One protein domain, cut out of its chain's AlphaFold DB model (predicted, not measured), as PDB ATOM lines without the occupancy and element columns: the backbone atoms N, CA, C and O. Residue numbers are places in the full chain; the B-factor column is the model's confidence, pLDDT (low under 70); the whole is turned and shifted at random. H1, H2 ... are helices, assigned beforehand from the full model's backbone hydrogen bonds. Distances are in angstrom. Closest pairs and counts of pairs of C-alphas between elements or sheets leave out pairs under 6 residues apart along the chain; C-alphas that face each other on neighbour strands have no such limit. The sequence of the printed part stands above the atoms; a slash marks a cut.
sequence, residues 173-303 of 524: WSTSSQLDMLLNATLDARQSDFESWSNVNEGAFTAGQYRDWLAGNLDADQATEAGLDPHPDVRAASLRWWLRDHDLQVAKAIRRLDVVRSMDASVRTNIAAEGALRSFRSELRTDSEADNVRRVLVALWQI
ATOM      1  N   TRP A 173      23.882 -15.646  33.691       54.88
ATOM      2  CA  TRP A 173      25.053 -16.391  34.133       54.88
ATOM      3  C   TRP A 173      25.374 -16.006  35.573       54.88
ATOM      4  O   TRP A 173      25.220 -14.845  35.969       54.88
ATOM      5  N   SER A 174      25.855 -16.969  36.360       70.81
ATOM      6  CA  SER A 174      26.459 -16.606  37.636       70.81
ATOM      7  C   SER A 174      27.599 -15.618  37.359       70.81
ATOM      8  O   SER A 174      28.325 -15.755  36.367       70.81
ATOM      9  N   THR A 175      27.780 -14.621  38.228       78.00
ATOM     10  CA  THR A 175      28.883 -13.652  38.102       78.00
ATOM     11  C   THR A 175      30.229 -14.355  37.942       78.00
ATOM     12  O   THR A 175      31.093 -13.893  37.205       78.00
ATOM     13  N   SER A 176      30.389 -15.507  38.591       77.12
ATOM     14  CA  SER A 176      31.580 -16.329  38.460       77.12
ATOM     15  C   SER A 176      31.770 -16.876  37.043       77.12
ATOM     16  O   SER A 176      32.835 -16.673  36.475       77.12
ATOM     17  N   SER A 177      30.752 -17.496  36.438       75.62
ATOM     18  CA  SER A 177      30.847 -18.033  35.071       75.62
ATOM     19  C   SER A 177      31.187 -16.943  34.051       75.62
ATOM     20  O   SER A 177      31.971 -17.170  33.132       75.62
ATOM     21  N   GLN A 178      30.634 -15.741  34.237       79.75
ATOM     22  CA  GLN A 178      30.947 -14.590  33.392       79.75
ATOM     23  C   GLN A 178      32.415 -14.177  33.543       79.75
ATOM     24  O   GLN A 178      33.125 -14.053  32.549       79.75
ATOM     25  N   LEU A 179      32.894 -14.002  34.778       85.75
ATOM     26  CA  LEU A 179      34.287 -13.633  35.046       85.75
ATOM     27  C   LEU A 179      35.280 -14.709  34.580       85.75
ATOM     28  O   LEU A 179      36.360 -14.368  34.105       85.75
ATOM     29  N   ASP A 180      34.899 -15.981  34.661       83.06
ATOM     30  CA  ASP A 180      35.698 -17.126  34.228       83.06
ATOM     31  C   ASP A 180      35.911 -17.143  32.705       83.06
ATOM     32  O   ASP A 180      37.035 -17.287  32.214       83.06
ATOM     33  N   MET A 181      34.840 -16.898  31.946       81.50
ATOM     34  CA  MET A 181      34.912 -16.728  30.495       81.50
ATOM     35  C   MET A 181      35.743 -15.496  30.116       81.50
ATOM     36  O   MET A 181      36.593 -15.574  29.227       81.50
ATOM     37  N   LEU A 182      35.529 -14.367  30.802       85.88
ATOM     38  CA  LEU A 182      36.291 -13.138  30.567       85.88
ATOM     39  C   LEU A 182      37.787 -13.326  30.856       85.88
ATOM     40  O   LEU A 182      38.615 -12.749  30.149       85.88
ATOM     41  N   LEU A 183      38.143 -14.142  31.852       89.00
ATOM     42  CA  LEU A 183      39.529 -14.493  32.146       89.00
ATOM     43  C   LEU A 183      40.168 -15.242  30.980       89.00
ATOM     44  O   LEU A 183      41.201 -14.798  30.490       89.00
ATOM     45  N   ASN A 184      39.549 -16.325  30.502       86.56
ATOM     46  CA  ASN A 184      40.099 -17.111  29.393       86.56
ATOM     47  C   ASN A 184      40.299 -16.237  28.149       86.56
ATOM     48  O   ASN A 184      41.391 -16.197  27.598       86.56
ATOM     49  N   ALA A 185      39.296 -15.433  27.796       84.81
ATOM     50  CA  ALA A 185      39.385 -14.509  26.671       84.81
ATOM     51  C   ALA A 185      40.502 -13.468  26.821       84.81
ATOM     52  O   ALA A 185      41.123 -13.063  25.842       84.81
ATOM     53  N   THR A 186      40.742 -13.016  28.054       89.69
ATOM     54  CA  THR A 186      41.822 -12.077  28.357       89.69
ATOM     55  C   THR A 186      43.191 -12.731  28.216       89.69
ATOM     56  O   THR A 186      44.099 -12.114  27.664       89.69
ATOM     57  N   LEU A 187      43.345 -13.963  28.704       89.94
ATOM     58  CA  LEU A 187      44.590 -14.715  28.579       89.94
ATOM     59  C   LEU A 187      44.881 -15.042  27.110       89.94
ATOM     60  O   LEU A 187      45.991 -14.803  26.647       89.94
ATOM     61  N   ASP A 188      43.876 -15.484  26.357       86.50
ATOM     62  CA  ASP A 188      44.022 -15.808  24.936       86.50
ATOM     63  C   ASP A 188      44.392 -14.556  24.115       86.50
ATOM     64  O   ASP A 188      45.229 -14.611  23.216       86.50
ATOM     65  N   ALA A 189      43.847 -13.386  24.470       87.62
ATOM     66  CA  ALA A 189      44.214 -12.113  23.843       87.62
ATOM     67  C   ALA A 189      45.662 -11.669  24.124       87.62
ATOM     68  O   ALA A 189      46.178 -10.824  23.392       87.62
ATOM     69  N   ARG A 190      46.306 -12.220  25.161       89.62
ATOM     70  CA  ARG A 190      47.701 -11.947  25.546       89.62
ATOM     71  C   ARG A 190      48.690 -12.997  25.038       89.62
ATOM     72  O   ARG A 190      49.866 -12.933  25.382       89.62
ATOM     73  N   GLN A 191      48.257 -13.931  24.191       88.19
ATOM     74  CA  GLN A 191      49.108 -15.020  23.710       88.19
ATOM     75  C   GLN A 191      50.438 -14.530  23.107       88.19
ATOM     76  O   GLN A 191      51.488 -15.086  23.417       88.19
ATOM     77  N   SER A 192      50.423 -13.447  22.321       85.94
ATOM     78  CA  SER A 192      51.646 -12.858  21.752       85.94
ATOM     79  C   SER A 192      52.599 -12.294  22.809       85.94
ATOM     80  O   SER A 192      53.817 -12.355  22.644       85.94
ATOM     81  N   ASP A 193      52.061 -11.755  23.907       89.19
ATOM     82  CA  ASP A 193      52.877 -11.265  25.020       89.19
ATOM     83  C   ASP A 193      53.555 -12.444  25.723       89.19
ATOM     84  O   ASP A 193      54.733 -12.366  26.064       89.19
ATOM     85  N   PHE A 194      52.837 -13.561  25.885       90.50
ATOM     86  CA  PHE A 194      53.373 -14.785  26.480       90.50
ATOM     87  C   PHE A 194      54.436 -15.446  25.598       90.50
ATOM     88  O   PHE A 194      55.404 -15.993  26.120       90.50
ATOM     89  N   GLU A 195      54.306 -15.370  24.273       88.00
ATOM     90  CA  GLU A 195      55.345 -15.807  23.331       88.00
ATOM     91  C   GLU A 195      56.612 -14.959  23.462       88.00
ATOM     92  O   GLU A 195      57.713 -15.498  23.568       88.00
ATOM     93  N   SER A 196      56.464 -13.632  23.521       86.12
ATOM     94  CA  SER A 196      57.586 -12.723  23.778       86.12
ATOM     95  C   SER A 196      58.248 -13.027  25.126       86.12
ATOM     96  O   SER A 196      59.470 -13.135  25.215       86.12
ATOM     97  N   TRP A 197      57.438 -13.240  26.162       83.25
ATOM     98  CA  TRP A 197      57.893 -13.549  27.514       83.25
ATOM     99  C   TRP A 197      58.652 -14.880  27.598       83.25
ATOM    100  O   TRP A 197      59.737 -14.945  28.174       83.25
ATOM    101  N   SER A 198      58.123 -15.927  26.965       84.50
ATOM    102  CA  SER A 198      58.763 -17.243  26.847       84.50
ATOM    103  C   SER A 198      60.147 -17.152  26.189       84.50
ATOM    104  O   SER A 198      61.102 -17.755  26.678       84.50
ATOM    105  N   ASN A 199      60.289 -16.332  25.142       82.19
ATOM    106  CA  ASN A 199      61.569 -16.130  24.458       82.19
ATOM    107  C   ASN A 199      62.610 -15.412  25.331       82.19
ATOM    108  O   ASN A 199      63.789 -15.754  25.272       82.19
ATOM    109  N   VAL A 200      62.190 -14.422  26.131       81.19
ATOM    110  CA  VAL A 200      63.084 -13.715  27.070       81.19
ATOM    111  C   VAL A 200      63.586 -14.655  28.167       81.19
ATOM    112  O   VAL A 200      64.738 -14.557  28.571       81.19
ATOM    113  N   ASN A 201      62.761 -15.616  28.581       74.19
ATOM    114  CA  ASN A 201      63.110 -16.633  29.575       74.19
ATOM    115  C   ASN A 201      63.802 -17.864  28.956       74.19
ATOM    116  O   ASN A 201      63.644 -18.977  29.448       74.19
ATOM    117  N   GLU A 202      64.521 -17.684  27.841       80.25
ATOM    118  CA  GLU A 202      65.292 -18.728  27.142       80.25
ATOM    119  C   GLU A 202      64.485 -20.000  26.798       80.25
ATOM    120  O   GLU A 202      65.044 -21.083  26.626       80.25
ATOM    121  N   GLY A 203      63.157 -19.888  26.678       75.38
ATOM    122  CA  GLY A 203      62.274 -21.025  26.428       75.38
ATOM    123  C   GLY A 203      62.087 -21.965  27.625       75.38
ATOM    124  O   GLY A 203      61.707 -23.116  27.411       75.38
ATOM    125  N   ALA A 204      62.318 -21.499  28.862       80.75
ATOM    126  CA  ALA A 204      62.090 -22.275  30.090       80.75
ATOM    127  C   ALA A 204      60.678 -22.888  30.161       80.75
ATOM    128  O   ALA A 204      60.508 -24.006  30.638       80.75
ATOM    129  N   PHE A 205      59.690 -22.177  29.617       86.56
ATOM    130  CA  PHE A 205      58.315 -22.622  29.409       86.56
ATOM    131  C   PHE A 205      57.820 -22.145  28.043       86.56
ATOM    132  O   PHE A 205      58.284 -21.132  27.519       86.56
ATOM    133  N   THR A 206      56.822 -22.821  27.481       91.12
ATOM    134  CA  THR A 206      56.095 -22.353  26.289       91.12
ATOM    135  C   THR A 206      55.008 -21.337  26.653       91.12
ATOM    136  O   THR A 206      54.473 -21.342  27.763       91.12
ATOM    137  N   ALA A 207      54.606 -20.498  25.693       89.38
ATOM    138  CA  ALA A 207      53.490 -19.562  25.873       89.38
ATOM    139  C   ALA A 207      52.180 -20.263  26.282       89.38
ATOM    140  O   ALA A 207      51.440 -19.753  27.119       89.38
ATOM    141  N   GLY A 208      51.921 -21.459  25.733       88.38
ATOM    142  CA  GLY A 208      50.776 -22.293  26.107       88.38
ATOM    143  C   GLY A 208      50.840 -22.761  27.562       88.38
ATOM    144  O   GLY A 208      49.879 -22.568  28.299       88.38
ATOM    145  N   GLN A 209      51.992 -23.276  28.010       90.62
ATOM    146  CA  GLN A 209      52.192 -23.670  29.413       90.62
ATOM    147  C   GLN A 209      52.017 -22.488  30.368       90.62
ATOM    148  O   GLN A 209      51.371 -22.630  31.401       90.62
ATOM    149  N   TYR A 210      52.536 -21.309  30.018       91.69
ATOM    150  CA  TYR A 210      52.378 -20.114  30.847       91.69
ATOM    151  C   TYR A 210      50.918 -19.650  30.927       91.69
ATOM    152  O   TYR A 210      50.412 -19.330  32.006       91.69
ATOM    153  N   ARG A 211      50.206 -19.676  29.795       92.94
ATOM    154  CA  ARG A 211      48.769 -19.396  29.731       92.94
ATOM    155  C   ARG A 211      47.974 -20.378  30.588       92.94
ATOM    156  O   ARG A 211      47.101 -19.950  31.341       92.94
ATOM    157  N   ASP A 212      48.270 -21.672  30.498       87.50
ATOM    158  CA  ASP A 212      47.590 -22.712  31.271       87.50
ATOM    159  C   ASP A 212      47.915 -22.640  32.762       87.50
ATOM    160  O   ASP A 212      47.022 -22.814  33.595       87.50
ATOM    161  N   TRP A 213      49.146 -22.276  33.113       92.12
ATOM    162  CA  TRP A 213      49.520 -21.968  34.485       92.12
ATOM    163  C   TRP A 213      48.701 -20.800  35.028       92.12
ATOM    164  O   TRP A 213      48.048 -20.971  36.052       92.12
ATOM    165  N   LEU A 214      48.630 -19.660  34.324       90.94
ATOM    166  CA  LEU A 214      47.801 -18.507  34.716       90.94
ATOM    167  C   LEU A 214      46.309 -18.857  34.798       90.94
ATOM    168  O   LEU A 214      45.618 -18.406  35.714       90.94
ATOM    169  N   ALA A 215      45.814 -19.689  33.881       87.31
ATOM    170  CA  ALA A 215      44.443 -20.189  33.890       87.31
ATOM    171  C   ALA A 215      44.164 -21.147  35.063       87.31
ATOM    172  O   ALA A 215      42.999 -21.413  35.359       87.31
ATOM    173  N   GLY A 216      45.198 -21.636  35.753       87.50
ATOM    174  CA  GLY A 216      45.079 -22.610  36.833       87.50
ATOM    175  C   GLY A 216      44.764 -24.024  36.350       87.50
ATOM    176  O   GLY A 216      44.153 -24.779  37.097       87.50
ATOM    177  N   ASN A 217      45.163 -24.351  35.120       86.69
ATOM    178  CA  ASN A 217      45.007 -25.671  34.511       86.69
ATOM    179  C   ASN A 217      46.178 -26.614  34.823       86.69
ATOM    180  O   ASN A 217      46.059 -27.808  34.566       86.69
ATOM    181  N   LEU A 218      47.288 -26.082  35.348       84.56
ATOM    182  CA  LEU A 218      48.425 -26.871  35.816       84.56
ATOM    183  C   LEU A 218      48.356 -27.049  37.333       84.56
ATOM    184  O   LEU A 218      48.104 -26.082  38.064       84.56
ATOM    185  N   ASP A 219      48.605 -28.270  37.801       85.94
ATOM    186  CA  ASP A 219      48.896 -28.528  39.211       85.94
ATOM    187  C   ASP A 219      50.337 -28.112  39.581       85.94
ATOM    188  O   ASP A 219      51.094 -27.587  38.760       85.94
ATOM    189  N   ALA A 220      50.705 -28.275  40.855       87.44
ATOM    190  CA  ALA A 220      52.009 -27.849  41.364       87.44
ATOM    191  C   ALA A 220      53.183 -28.628  40.741       87.44
ATOM    192  O   ALA A 220      54.247 -28.046  40.503       87.44
ATOM    193  N   ASP A 221      52.991 -29.916  40.454       88.19
ATOM    194  CA  ASP A 221      54.030 -30.770  39.883       88.19
ATOM    195  C   ASP A 221      54.226 -30.411  38.404       88.19
ATOM    196  O   ASP A 221      55.345 -30.134  37.979       88.19
ATOM    197  N   GLN A 222      53.130 -30.262  37.655       89.12
ATOM    198  CA  GLN A 222      53.134 -29.816  36.259       89.12
ATOM    199  C   GLN A 222      53.728 -28.415  36.086       89.12
ATOM    200  O   GLN A 222      54.452 -28.162  35.123       89.12
ATOM    201  N   ALA A 223      53.436 -27.490  37.008       89.25
ATOM    202  CA  ALA A 223      54.051 -26.166  37.006       89.25
ATOM    203  C   ALA A 223      55.570 -26.273  37.192       89.25
ATOM    204  O   ALA A 223      56.323 -25.687  36.416       89.25
ATOM    205  N   THR A 224      56.018 -27.082  38.155       90.69
ATOM    206  CA  THR A 224      57.447 -27.308  38.417       90.69
ATOM    207  C   THR A 224      58.148 -27.941  37.212       90.69
ATOM    208  O   THR A 224      59.221 -27.487  36.817       90.69
ATOM    209  N   GLU A 225      57.539 -28.955  36.592       89.12
ATOM    210  CA  GLU A 225      58.049 -29.605  35.378       89.12
ATOM    211  C   GLU A 225      58.153 -28.637  34.194       89.12
ATOM    212  O   GLU A 225      59.087 -28.727  33.398       89.12
ATOM    213  N   ALA A 226      57.225 -27.684  34.098       86.62
ATOM    214  CA  ALA A 226      57.242 -26.623  33.100       86.62
ATOM    215  C   ALA A 226      58.197 -25.464  33.447       86.62
ATOM    216  O   ALA A 226      58.220 -24.484  32.713       86.62
ATOM    217  N   GLY A 227      58.951 -25.528  34.550       87.94
ATOM    218  CA  GLY A 227      59.839 -24.441  34.977       87.94
ATOM    219  C   GLY A 227      59.106 -23.205  35.517       87.94
ATOM    220  O   GLY A 227      59.659 -22.108  35.506       87.94
ATOM    221  N   LEU A 228      57.862 -23.368  35.972       88.94
ATOM    222  CA  LEU A 228      57.008 -22.326  36.544       88.94
ATOM    223  C   LEU A 228      56.905 -22.473  38.069       88.94
ATOM    224  O   LEU A 228      57.122 -23.549  38.624       88.94
ATOM    225  N   ASP A 229      56.554 -21.386  38.764       88.62
ATOM    226  CA  ASP A 229      56.418 -21.417  40.225       88.62
ATOM    227  C   ASP A 229      55.193 -22.266  40.638       88.62
ATOM    228  O   ASP A 229      54.076 -22.016  40.161       88.62
ATOM    229  N   PRO A 230      55.364 -23.265  41.524       90.38
ATOM    230  CA  PRO A 230      54.275 -24.146  41.939       90.38
ATOM    231  C   PRO A 230      53.281 -23.481  42.897       90.38
ATOM    232  O   PRO A 230      52.207 -24.032  43.155       90.38
ATOM    233  N   HIS A 231      53.609 -22.325  43.483       90.56
ATOM    234  CA  HIS A 231      52.759 -21.719  44.491       90.56
ATOM    235  C   HIS A 231      51.616 -20.892  43.870       90.56
ATOM    236  O   HIS A 231      51.832 -19.988  43.058       90.56
ATOM    237  N   PRO A 232      50.359 -21.116  44.297       91.69
ATOM    238  CA  PRO A 232      49.203 -20.458  43.691       91.69
ATOM    239  C   PRO A 232      49.099 -18.961  44.025       91.69
ATOM    240  O   PRO A 232      48.423 -18.218  43.311       91.69
ATOM    241  N   ASP A 233      49.762 -18.501  45.089       92.88
ATOM    242  CA  ASP A 233      49.853 -17.082  45.434       92.88
ATOM    243  C   ASP A 233      50.725 -16.306  44.436       92.88
ATOM    244  O   ASP A 233      50.385 -15.178  44.081       92.88
ATOM    245  N   VAL A 234      51.784 -16.932  43.915       90.94
ATOM    246  CA  VAL A 234      52.640 -16.390  42.848       90.94
ATOM    247  C   VAL A 234      51.839 -16.226  41.573       90.94
ATOM    248  O   VAL A 234      51.789 -15.133  41.014       90.94
ATOM    249  N   ARG A 235      51.106 -17.269  41.178       91.75
ATOM    250  CA  ARG A 235      50.184 -17.203  40.042       91.75
ATOM    251  C   ARG A 235      49.167 -16.073  40.200       91.75
ATOM    252  O   ARG A 235      48.905 -15.336  39.252       91.75
ATOM    253  N   ALA A 236      48.582 -15.923  41.390       92.75
ATOM    254  CA  ALA A 236      47.644 -14.838  41.670       92.75
ATOM    255  C   ALA A 236      48.300 -13.453  41.513       92.75
ATOM    256  O   ALA A 236      47.667 -12.535  40.986       92.75
ATOM    257  N   ALA A 237      49.567 -13.307  41.915       91.44
ATOM    258  CA  ALA A 237      50.336 -12.087  41.697       91.44
ATOM    259  C   ALA A 237      50.606 -11.819  40.211       91.44
ATOM    260  O   ALA A 237      50.331 -10.710  39.747       91.44
ATOM    261  N   SER A 238      51.027 -12.831  39.448       89.50
ATOM    262  CA  SER A 238      51.224 -12.722  37.999       89.50
ATOM    263  C   SER A 238      49.925 -12.352  37.281       89.50
ATOM    264  O   SER A 238      49.917 -11.429  36.471       89.50
ATOM    265  N   LEU A 239      48.792 -12.975  37.626       91.44
ATOM    266  CA  LEU A 239      47.472 -12.594  37.102       91.44
ATOM    267  C   LEU A 239      47.147 -11.126  37.395       91.44
ATOM    268  O   LEU A 239      46.714 -10.389  36.507       91.44
ATOM    269  N   ARG A 240      47.352 -10.679  38.639       91.06
ATOM    270  CA  ARG A 240      47.071  -9.293  39.027       91.06
ATOM    271  C   ARG A 240      47.940  -8.296  38.261       91.06
ATOM    272  O   ARG A 240      47.432  -7.220  37.924       91.06
ATOM    273  N   TRP A 241      49.196  -8.655  38.008       87.94
ATOM    274  CA  TRP A 241      50.170  -7.876  37.248       87.94
ATOM    275  C   TRP A 241      49.791  -7.793  35.768       87.94
ATOM    276  O   TRP A 241      49.564  -6.694  35.265       87.94
ATOM    277  N   TRP A 242      49.567  -8.935  35.107       87.31
ATOM    278  CA  TRP A 242      49.123  -8.990  33.710       87.31
ATOM    279  C   TRP A 242      47.799  -8.244  33.492       87.31
ATOM    280  O   TRP A 242      47.560  -7.689  32.425       87.31
ATOM    281  N   LEU A 243      46.928  -8.170  34.498       88.25
ATOM    282  CA  LEU A 243      45.639  -7.476  34.407       88.25
ATOM    283  C   LEU A 243      45.658  -6.048  34.975       88.25
ATOM    284  O   LEU A 243      44.602  -5.427  35.126       88.25
ATOM    285  N   ARG A 244      46.824  -5.487  35.314       83.00
ATOM    286  CA  ARG A 244      46.894  -4.133  35.888       83.00
ATOM    287  C   ARG A 244      46.542  -3.058  34.854       83.00
ATOM    288  O   ARG A 244      45.694  -2.200  35.136       83.00
ATOM    289  N   ASP A 245      47.100  -3.175  33.654       79.75
ATOM    290  CA  ASP A 245      47.058  -2.145  32.619       79.75
ATOM    291  C   ASP A 245      45.845  -2.285  31.707       79.75
ATOM    292  O   ASP A 245      45.237  -3.350  31.572       79.75
ATOM    293  N   HIS A 246      45.450  -1.165  31.103       75.06
ATOM    294  CA  HIS A 246      44.431  -1.182  30.066       75.06
ATOM    295  C   HIS A 246      45.064  -1.617  28.746       75.06
ATOM    296  O   HIS A 246      45.864  -0.882  28.171       75.06
ATOM    297  N   ASP A 247      44.661  -2.783  28.257       79.94
ATOM    298  CA  ASP A 247      45.132  -3.335  26.994       79.94
ATOM    299  C   ASP A 247      44.005  -3.317  25.947       79.94
ATOM    300  O   ASP A 247      42.886  -3.788  26.184       79.94
ATOM    301  N   LEU A 248      44.289  -2.739  24.775       80.06
ATOM    302  CA  LEU A 248      43.312  -2.593  23.696       80.06
ATOM    303  C   LEU A 248      42.937  -3.928  23.042       80.06
ATOM    304  O   LEU A 248      41.804  -4.057  22.574       80.06
ATOM    305  N   GLN A 249      43.850  -4.898  22.973       80.38
ATOM    306  CA  GLN A 249      43.565  -6.234  22.443       80.38
ATOM    307  C   GLN A 249      42.676  -7.006  23.408       80.38
ATOM    308  O   GLN A 249      41.632  -7.518  23.001       80.38
ATOM    309  N   VAL A 250      43.002  -6.964  24.697       81.56
ATOM    310  CA  VAL A 250      42.165  -7.539  25.757       81.56
ATOM    311  C   VAL A 250      40.772  -6.895  25.756       81.56
ATOM    312  O   VAL A 250      39.754  -7.590  25.789       81.56
ATOM    313  N   ALA A 251      40.686  -5.568  25.611       79.56
ATOM    314  CA  ALA A 251      39.409  -4.863  25.499       79.56
ATOM    315  C   ALA A 251      38.596  -5.236  24.259       79.56
ATOM    316  O   ALA A 251      37.370  -5.331  24.341       79.56
ATOM    317  N   LYS A 252      39.247  -5.476  23.117       78.56
ATOM    318  CA  LYS A 252      38.571  -5.987  21.918       78.56
ATOM    319  C   LYS A 252      38.066  -7.412  22.122       78.56
ATOM    320  O   LYS A 252      36.944  -7.687  21.711       78.56
ATOM    321  N   ALA A 253      38.853  -8.285  22.750       75.75
ATOM    322  CA  ALA A 253      38.472  -9.671  23.000       75.75
ATOM    323  C   ALA A 253      37.244  -9.754  23.915       75.75
ATOM    324  O   ALA A 253      36.259 -10.404  23.577       75.75
ATOM    325  N   ILE A 254      37.238  -8.985  25.008       74.31
ATOM    326  CA  ILE A 254      36.104  -8.930  25.939       74.31
ATOM    327  C   ILE A 254      34.843  -8.353  25.282       74.31
ATOM    328  O   ILE A 254      33.761  -8.912  25.444       74.31
ATOM    329  N   ARG A 255      34.964  -7.294  24.468       73.38
ATOM    330  CA  ARG A 255      33.821  -6.718  23.729       73.38
ATOM    331  C   ARG A 255      33.189  -7.668  22.707       73.38
ATOM    332  O   ARG A 255      32.073  -7.409  22.272       73.38
ATOM    333  N   ARG A 256      33.894  -8.718  22.273       69.12
ATOM    334  CA  ARG A 256      33.323  -9.750  21.388       69.12
ATOM    335  C   ARG A 256      32.439 -10.741  22.143       69.12
ATOM    336  O   ARG A 256      31.569 -11.339  21.525       69.12
ATOM    337  N   LEU A 257      32.674 -10.917  23.442       64.69
ATOM    338  CA  LEU A 257      31.979 -11.898  24.276       64.69
ATOM    339  C   LEU A 257      30.847 -11.291  25.100       64.69
ATOM    340  O   LEU A 257      29.923 -12.003  25.478       64.69
ATOM    341  N   ASP A 258      30.921  -9.992  25.388       63.31
ATOM    342  CA  ASP A 258      29.992  -9.319  26.289       63.31
ATOM    343  C   ASP A 258      29.653  -7.893  25.814       63.31
ATOM    344  O   ASP A 258      30.421  -7.242  25.104       63.31
ATOM    345  N   VAL A 259      28.518  -7.361  26.279       54.16
ATOM    346  CA  VAL A 259      28.074  -5.964  26.092       54.16
ATOM    347  C   VAL A 259      28.855  -5.003  27.005       54.16
ATOM    348  O   VAL A 259      28.573  -3.801  27.043       54.16
ATOM    349  N   VAL A 260      29.847  -5.493  27.761       55.41
ATOM    350  CA  VAL A 260      30.694  -4.678  28.643       55.41
ATOM    351  C   VAL A 260      31.331  -3.540  27.840       55.41
ATOM    352  O   VAL A 260      32.252  -3.710  27.042       55.41
ATOM    353  N   ARG A 261      30.811  -2.327  28.068       55.91
ATOM    354  CA  ARG A 261      31.164  -1.119  27.305       55.91
ATOM    355  C   ARG A 261      32.611  -0.680  27.541       55.91
ATOM    356  O   ARG A 261      33.230  -0.085  26.654       55.91
ATOM    357  N   SER A 262      33.154  -0.958  28.727       66.12
ATOM    358  CA  SER A 262      34.482  -0.513  29.145       66.12
ATOM    359  C   SER A 262      35.114  -1.470  30.152       66.12
ATOM    360  O   SER A 262      34.435  -1.993  31.031       66.12
ATOM    361  N   MET A 263      36.427  -1.651  30.037       77.81
ATOM    362  CA  MET A 263      37.235  -2.443  30.956       77.81
ATOM    363  C   MET A 263      37.989  -1.520  31.899       77.81
ATOM    364  O   MET A 263      39.144  -1.149  31.660       77.81
ATOM    365  N   ASP A 264      37.303  -1.118  32.961       84.69
ATOM    366  CA  ASP A 264      37.905  -0.334  34.028       84.69
ATOM    367  C   ASP A 264      38.783  -1.206  34.948       84.69
ATOM    368  O   ASP A 264      38.861  -2.432  34.820       84.69
ATOM    369  N   ALA A 265      39.487  -0.560  35.879       85.00
ATOM    370  CA  ALA A 265      40.350  -1.253  36.832       85.00
ATOM    371  C   ALA A 265      39.574  -2.219  37.746       85.00
ATOM    372  O   ALA A 265      40.140  -3.202  38.228       85.00
ATOM    373  N   SER A 266      38.283  -1.964  37.977       87.69
ATOM    374  CA  SER A 266      37.447  -2.809  38.822       87.69
ATOM    375  C   SER A 266      37.129  -4.131  38.138       87.69
ATOM    376  O   SER A 266      37.333  -5.187  38.737       87.69
ATOM    377  N   VAL A 267      36.719  -4.094  36.867       88.19
ATOM    378  CA  VAL A 267      36.479  -5.290  36.050       88.19
ATOM    379  C   VAL A 267      37.746  -6.135  35.968       88.19
ATOM    380  O   VAL A 267      37.701  -7.324  36.274       88.19
ATOM    381  N   ARG A 268      38.902  -5.523  35.671       90.06
ATOM    382  CA  ARG A 268      40.181  -6.253  35.614       90.06
ATOM    383  C   ARG A 268      40.548  -6.914  36.941       90.06
ATOM    384  O   ARG A 268      40.988  -8.058  36.957       90.06
ATOM    385  N   THR A 269      40.312  -6.226  38.059       92.50
ATOM    386  CA  THR A 269      40.568  -6.795  39.392       92.50
ATOM    387  C   THR A 269      39.616  -7.949  39.708       92.50
ATOM    388  O   THR A 269      40.038  -8.927  40.317       92.50
ATOM    389  N   ASN A 270      38.350  -7.877  39.280       93.25
ATOM    390  CA  ASN A 270      37.400  -8.981  39.440       93.25
ATOM    391  C   ASN A 270      37.809 -10.211  38.621       93.25
ATOM    392  O   ASN A 270      37.765 -11.315  39.153       93.25
ATOM    393  N   ILE A 271      38.249 -10.016  37.373       92.81
ATOM    394  CA  ILE A 271      38.761 -11.094  36.513       92.81
ATOM    395  C   ILE A 271      40.000 -11.741  37.153       92.81
ATOM    396  O   ILE A 271      40.058 -12.961  37.292       92.81
ATOM    397  N   ALA A 272      40.960 -10.930  37.616       94.56
ATOM    398  CA  ALA A 272      42.152 -11.427  38.304       94.56
ATOM    399  C   ALA A 272      41.794 -12.226  39.565       94.56
ATOM    400  O   ALA A 272      42.373 -13.280  39.825       94.56
ATOM    401  N   ALA A 273      40.843 -11.720  40.360       95.44
ATOM    402  CA  ALA A 273      40.437 -12.363  41.603       95.44
ATOM    403  C   ALA A 273      39.755 -13.705  41.321       95.44
ATOM    404  O   ALA A 273      40.084 -14.693  41.969       95.44
ATOM    405  N   GLU A 274      38.880 -13.768  40.316       93.44
ATOM    406  CA  GLU A 274      38.259 -15.020  39.877       93.44
ATOM    407  C   GLU A 274      39.312 -16.063  39.452       93.44
ATOM    408  O   GLU A 274      39.258 -17.211  39.894       93.44
ATOM    409  N   GLY A 275      40.332 -15.658  38.684       92.50
ATOM    410  CA  GLY A 275      41.437 -16.543  38.294       92.50
ATOM    411  C   GLY A 275      42.285 -17.037  39.467       92.50
ATOM    412  O   GLY A 275      42.702 -18.199  39.514       92.50
ATOM    413  N   ALA A 276      42.497 -16.189  40.474       94.69
ATOM    414  CA  ALA A 276      43.172 -16.596  41.699       94.69
ATOM    415  C   ALA A 276      42.370 -17.662  42.462       94.69
ATOM    416  O   ALA A 276      42.943 -18.670  42.889       94.69
ATOM    417  N   LEU A 277      41.045 -17.489  42.558       92.38
ATOM    418  CA  LEU A 277      40.140 -18.428  43.225       92.38
ATOM    419  C   LEU A 277      40.167 -19.833  42.605       92.38
ATOM    420  O   LEU A 277      39.987 -20.798  43.344       92.38
ATOM    421  N   ARG A 278      40.442 -19.982  41.298       88.00
ATOM    422  CA  ARG A 278      40.483 -21.300  40.624       88.00
ATOM    423  C   ARG A 278      41.365 -22.333  41.342       88.00
ATOM    424  O   ARG A 278      41.022 -23.505  41.344       88.00
ATOM    425  N   SER A 279      42.452 -21.905  41.999       84.50
ATOM    426  CA  SER A 279      43.374 -22.816  42.717       84.50
ATOM    427  C   SER A 279      42.768 -23.504  43.938       84.50
ATOM    428  O   SER A 279      43.262 -24.546  44.347       84.50
ATOM    429  N   PHE A 280      41.734 -22.919  44.541       85.56
ATOM    430  CA  PHE A 280      41.138 -23.423  45.779       85.56
ATOM    431  C   PHE A 280      39.609 -23.397  45.733       85.56
ATOM    432  O   PHE A 280      38.939 -23.495  46.758       85.56
ATOM    433  N   ARG A 281      39.022 -23.262  44.539       81.81
ATOM    434  CA  ARG A 281      37.572 -23.151  44.371       81.81
ATOM    435  C   ARG A 281      36.835 -24.377  44.911       81.81
ATOM    436  O   ARG A 281      35.763 -24.228  45.483       81.81
ATOM    437  N   SER A 282      37.427 -25.561  44.776       79.69
ATOM    438  CA  SER A 282      36.905 -26.821  45.319       79.69
ATOM    439  C   SER A 282      36.808 -26.840  46.850       79.69
ATOM    440  O   SER A 282      36.030 -27.616  47.399       79.69
ATOM    441  N   GLU A 283      37.548 -25.974  47.552       84.06
ATOM    442  CA  GLU A 283      37.466 -25.809  49.010       84.06
ATOM    443  C   GLU A 283      36.238 -24.979  49.432       84.06
ATOM    444  O   GLU A 283      35.868 -24.951  50.609       84.06
ATOM    445  N   LEU A 284      35.599 -24.283  48.483       83.69
ATOM    446  CA  LEU A 284      34.443 -23.420  48.712       83.69
ATOM    447  C   LEU A 284      33.163 -24.217  48.456       83.69
ATOM    448  O   LEU A 284      32.944 -24.751  47.373       83.69
ATOM    449  N   ARG A 285      32.298 -24.303  49.469       76.38
ATOM    450  CA  ARG A 285      31.141 -25.213  49.453       76.38
ATOM    451  C   ARG A 285      29.955 -24.664  48.671       76.38
ATOM    452  O   ARG A 285      29.056 -25.421  48.321       76.38
ATOM    453  N   THR A 286      29.905 -23.348  48.476       78.56
ATOM    454  CA  THR A 286      28.789 -22.663  47.815       78.56
ATOM    455  C   THR A 286      29.287 -21.508  46.953       78.56
ATOM    456  O   THR A 286      30.310 -20.890  47.257       78.56
ATOM    457  N   ASP A 287      28.509 -21.138  45.936       77.00
ATOM    458  CA  ASP A 287      28.790 -19.955  45.113       77.00
ATOM    459  C   ASP A 287      28.774 -18.652  45.922       77.00
ATOM    460  O   ASP A 287      29.506 -17.714  45.613       77.00
ATOM    461  N   SER A 288      27.989 -18.594  47.002       82.62
ATOM    462  CA  SER A 288      27.984 -17.443  47.909       82.62
ATOM    463  C   SER A 288      29.299 -17.317  48.684       82.62
ATOM    464  O   SER A 288      29.779 -16.200  48.888       82.62
ATOM    465  N   GLU A 289      29.912 -18.436  49.082       85.31
ATOM    466  CA  GLU A 289      31.250 -18.421  49.680       85.31
ATOM    467  C   GLU A 289      32.298 -17.945  48.668       85.31
ATOM    468  O   GLU A 289      33.133 -17.108  49.013       85.31
ATOM    469  N   ALA A 290      32.221 -18.420  47.420       86.94
ATOM    470  CA  ALA A 290      33.102 -17.979  46.339       86.94
ATOM    471  C   ALA A 290      32.962 -16.481  46.043       86.94
ATOM    472  O   ALA A 290      33.970 -15.773  45.990       86.94
ATOM    473  N   ASP A 291      31.735 -15.965  45.939       88.69
ATOM    474  CA  ASP A 291      31.488 -14.530  45.768       88.69
ATOM    475  C   ASP A 291      32.056 -13.717  46.937       88.69
ATOM    476  O   ASP A 291      32.741 -12.718  46.719       88.69
ATOM    477  N   ASN A 292      31.844 -14.162  48.177       89.75
ATOM    478  CA  ASN A 292      32.352 -13.455  49.347       89.75
ATOM    479  C   ASN A 292      33.889 -13.408  49.370       89.75
ATOM    480  O   ASN A 292      34.461 -12.334  49.560       89.75
ATOM    481  N   VAL A 293      34.567 -14.535  49.123       92.94
ATOM    482  CA  VAL A 293      36.039 -14.585  49.069       92.94
ATOM    483  C   VAL A 293      36.574 -13.722  47.928       92.94
ATOM    484  O   VAL A 293      37.503 -12.939  48.144       92.94
ATOM    485  N   ARG A 294      35.955 -13.773  46.740       94.12
ATOM    486  CA  ARG A 294      36.319 -12.891  45.623       94.12
ATOM    487  C   ARG A 294      36.167 -11.428  46.013       94.12
ATOM    488  O   ARG A 294      37.078 -10.642  45.781       94.12
ATOM    489  N   ARG A 295      35.049 -11.038  46.625       93.31
ATOM    490  CA  ARG A 295      34.808  -9.646  47.033       93.31
ATOM    491  C   ARG A 295      35.797  -9.170  48.099       93.31
ATOM    492  O   ARG A 295      36.206  -8.011  48.041       93.31
ATOM    493  N   VAL A 296      36.207 -10.033  49.037       94.50
ATOM    494  CA  VAL A 296      37.305  -9.741  49.979       94.50
ATOM    495  C   VAL A 296      38.593  -9.477  49.205       94.50
ATOM    496  O   VAL A 296      39.208  -8.429  49.387       94.50
ATOM    497  N   LEU A 297      38.976 -10.390  48.311       95.38
ATOM    498  CA  LEU A 297      40.216 -10.281  47.545       95.38
ATOM    499  C   LEU A 297      40.236  -9.026  46.661       95.38
ATOM    500  O   LEU A 297      41.220  -8.292  46.660       95.38
ATOM    501  N   VAL A 298      39.125  -8.717  45.988       94.31
ATOM    502  CA  VAL A 298      38.954  -7.482  45.210       94.31
ATOM    503  C   VAL A 298      39.112  -6.251  46.100       94.31
ATOM    504  O   VAL A 298      39.836  -5.331  45.730       94.31
ATOM    505  N   ALA A 299      38.492  -6.228  47.284       93.38
ATOM    506  CA  ALA A 299      38.626  -5.105  48.211       93.38
ATOM    507  C   ALA A 299      40.080  -4.904  48.678       93.38
ATOM    508  O   ALA A 299      40.524  -3.763  48.805       93.38
ATOM    509  N   LEU A 300      40.823  -5.993  48.901       95.19
ATOM    510  CA  LEU A 300      42.240  -5.951  49.265       95.19
ATOM    511  C   LEU A 300      43.130  -5.512  48.089       95.19
ATOM    512  O   LEU A 300      44.052  -4.728  48.278       95.19
ATOM    513  N   TRP A 301      42.845  -5.953  46.864       94.50
ATOM    514  CA  TRP A 301      43.620  -5.602  45.664       94.50
ATOM    515  C   TRP A 301      43.310  -4.225  45.064       94.50
ATOM    516  O   TRP A 301      44.018  -3.781  44.154       94.50
ATOM    517  N   GLN A 302      42.268  -3.552  45.556       92.31
ATOM    518  CA  GLN A 302      41.881  -2.197  45.148       92.31
ATOM    519  C   GLN A 302      42.360  -1.096  46.103       92.31
ATOM    520  O   GLN A 302      42.046   0.076  45.867       92.31
ATOM    521  N   ILE A 303      43.108  -1.433  47.160       92.44
ATOM    522  CA  ILE A 303      43.685  -0.418  48.050       92.44
ATOM    523  C   ILE A 303      44.653   0.495  47.291       92.44
ATOM    524  O   ILE A 303      45.291   0.086  46.320       92.44
TER     525      ILE A 303
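What this domain is: This is residues 173 to 303 of the 524 residues of an uncharacterized protein of Aeromicrobium endophyticum (UniProt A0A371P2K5). The domain is a cluster of mostly crossed helices with H7 at its core, and H1, H5 and H8 pack on H7 from three sides. H6 packs on H1, H3 packs on both H1 and H5, and toward one end of the longest axis H2 packs on H3, with H4 near H3 but clear of H2. The printed part has 131 residues with eight named helices, H1 to H8 in order along the chain, and no named strand; the class is all helix. It is compact, with a radius of gyration of the C-alphas of 14.5 A, and rounded, spanning 40 by 34 by 28 A.

How they stand to each other: H7, residues 265 to 277, with its residues 270 to 275 alone, touches H1, residues 175 to 189, about perpendicular at 82 degrees; the closest C-alphas, of Leu 179 and Ile 271, are 5.3 A apart. H2, residues 191 to 200, meets H1 only through their link. H2 touches H3, residues 207 to 215, at a steep tilt of 65 degrees, with the closest C-alphas, of Phe 194 and Ala 207, 4.8 A apart. H1, with residues 183 to 188 alone, touches H3 at a shallow tilt of 16 degrees, opposite ways; the closest C-alphas, of Leu 187 and Arg 211, are 6.4 A apart. H4, residues 220 to 225, is close to H3 but not clearly touching, with the C-alphas of Trp 213 and Ala 223 closest at 6.7 A. H5, residues 232 to 242, touches H3 at a steep tilt of 69 degrees, only just short of about perpendicular; the closest C-alphas are those of Leu 214 and Arg 235, 6.0 A. H5 touches H7 at a shallow tilt of 23 degrees, opposite ways, with the C-alphas of Ala 236 and Ala 276 closest at 4.8 A. H6, residues 248 to 257, touches H1 at a steep tilt of 46 degrees, and the C-alphas of Thr 186 and Val 250 are closest at 5.2 A. H8, residues 287 to 301, touches H7 at a steep tilt of 55 degrees, with the C-alphas of Ala 273 and Arg 294 closest at 5.8 A. In H1, H2, H3, H4, H5, H7 and H8 every O i to N i+4 pair is within hydrogen-bond range; in H6, 5 of 6 are.

Where its parts are: H1 begins at C-alpha 175, (28.883, -13.652, 38.102), and is 21.0 A long. H2 is 14.4 A, H3 12.1 A, H4 8.7 A, H5 15.2 A and H6 14.7 A. H7 is 18.3 A long and begins at C-alpha 265, (40.350, -1.253, 36.832). H8 is 20.6 A long and ends at C-alpha 301, (43.620, -5.602, 45.664).

The domain as a whole: The two C-alphas farthest apart, of Glu 202 and Ser 288, are 42.7 A apart. The printed part has no cut and no long link. The mean pLDDT of the printed part is 85.1; residue 173 and residues 256 to 262 are under 70.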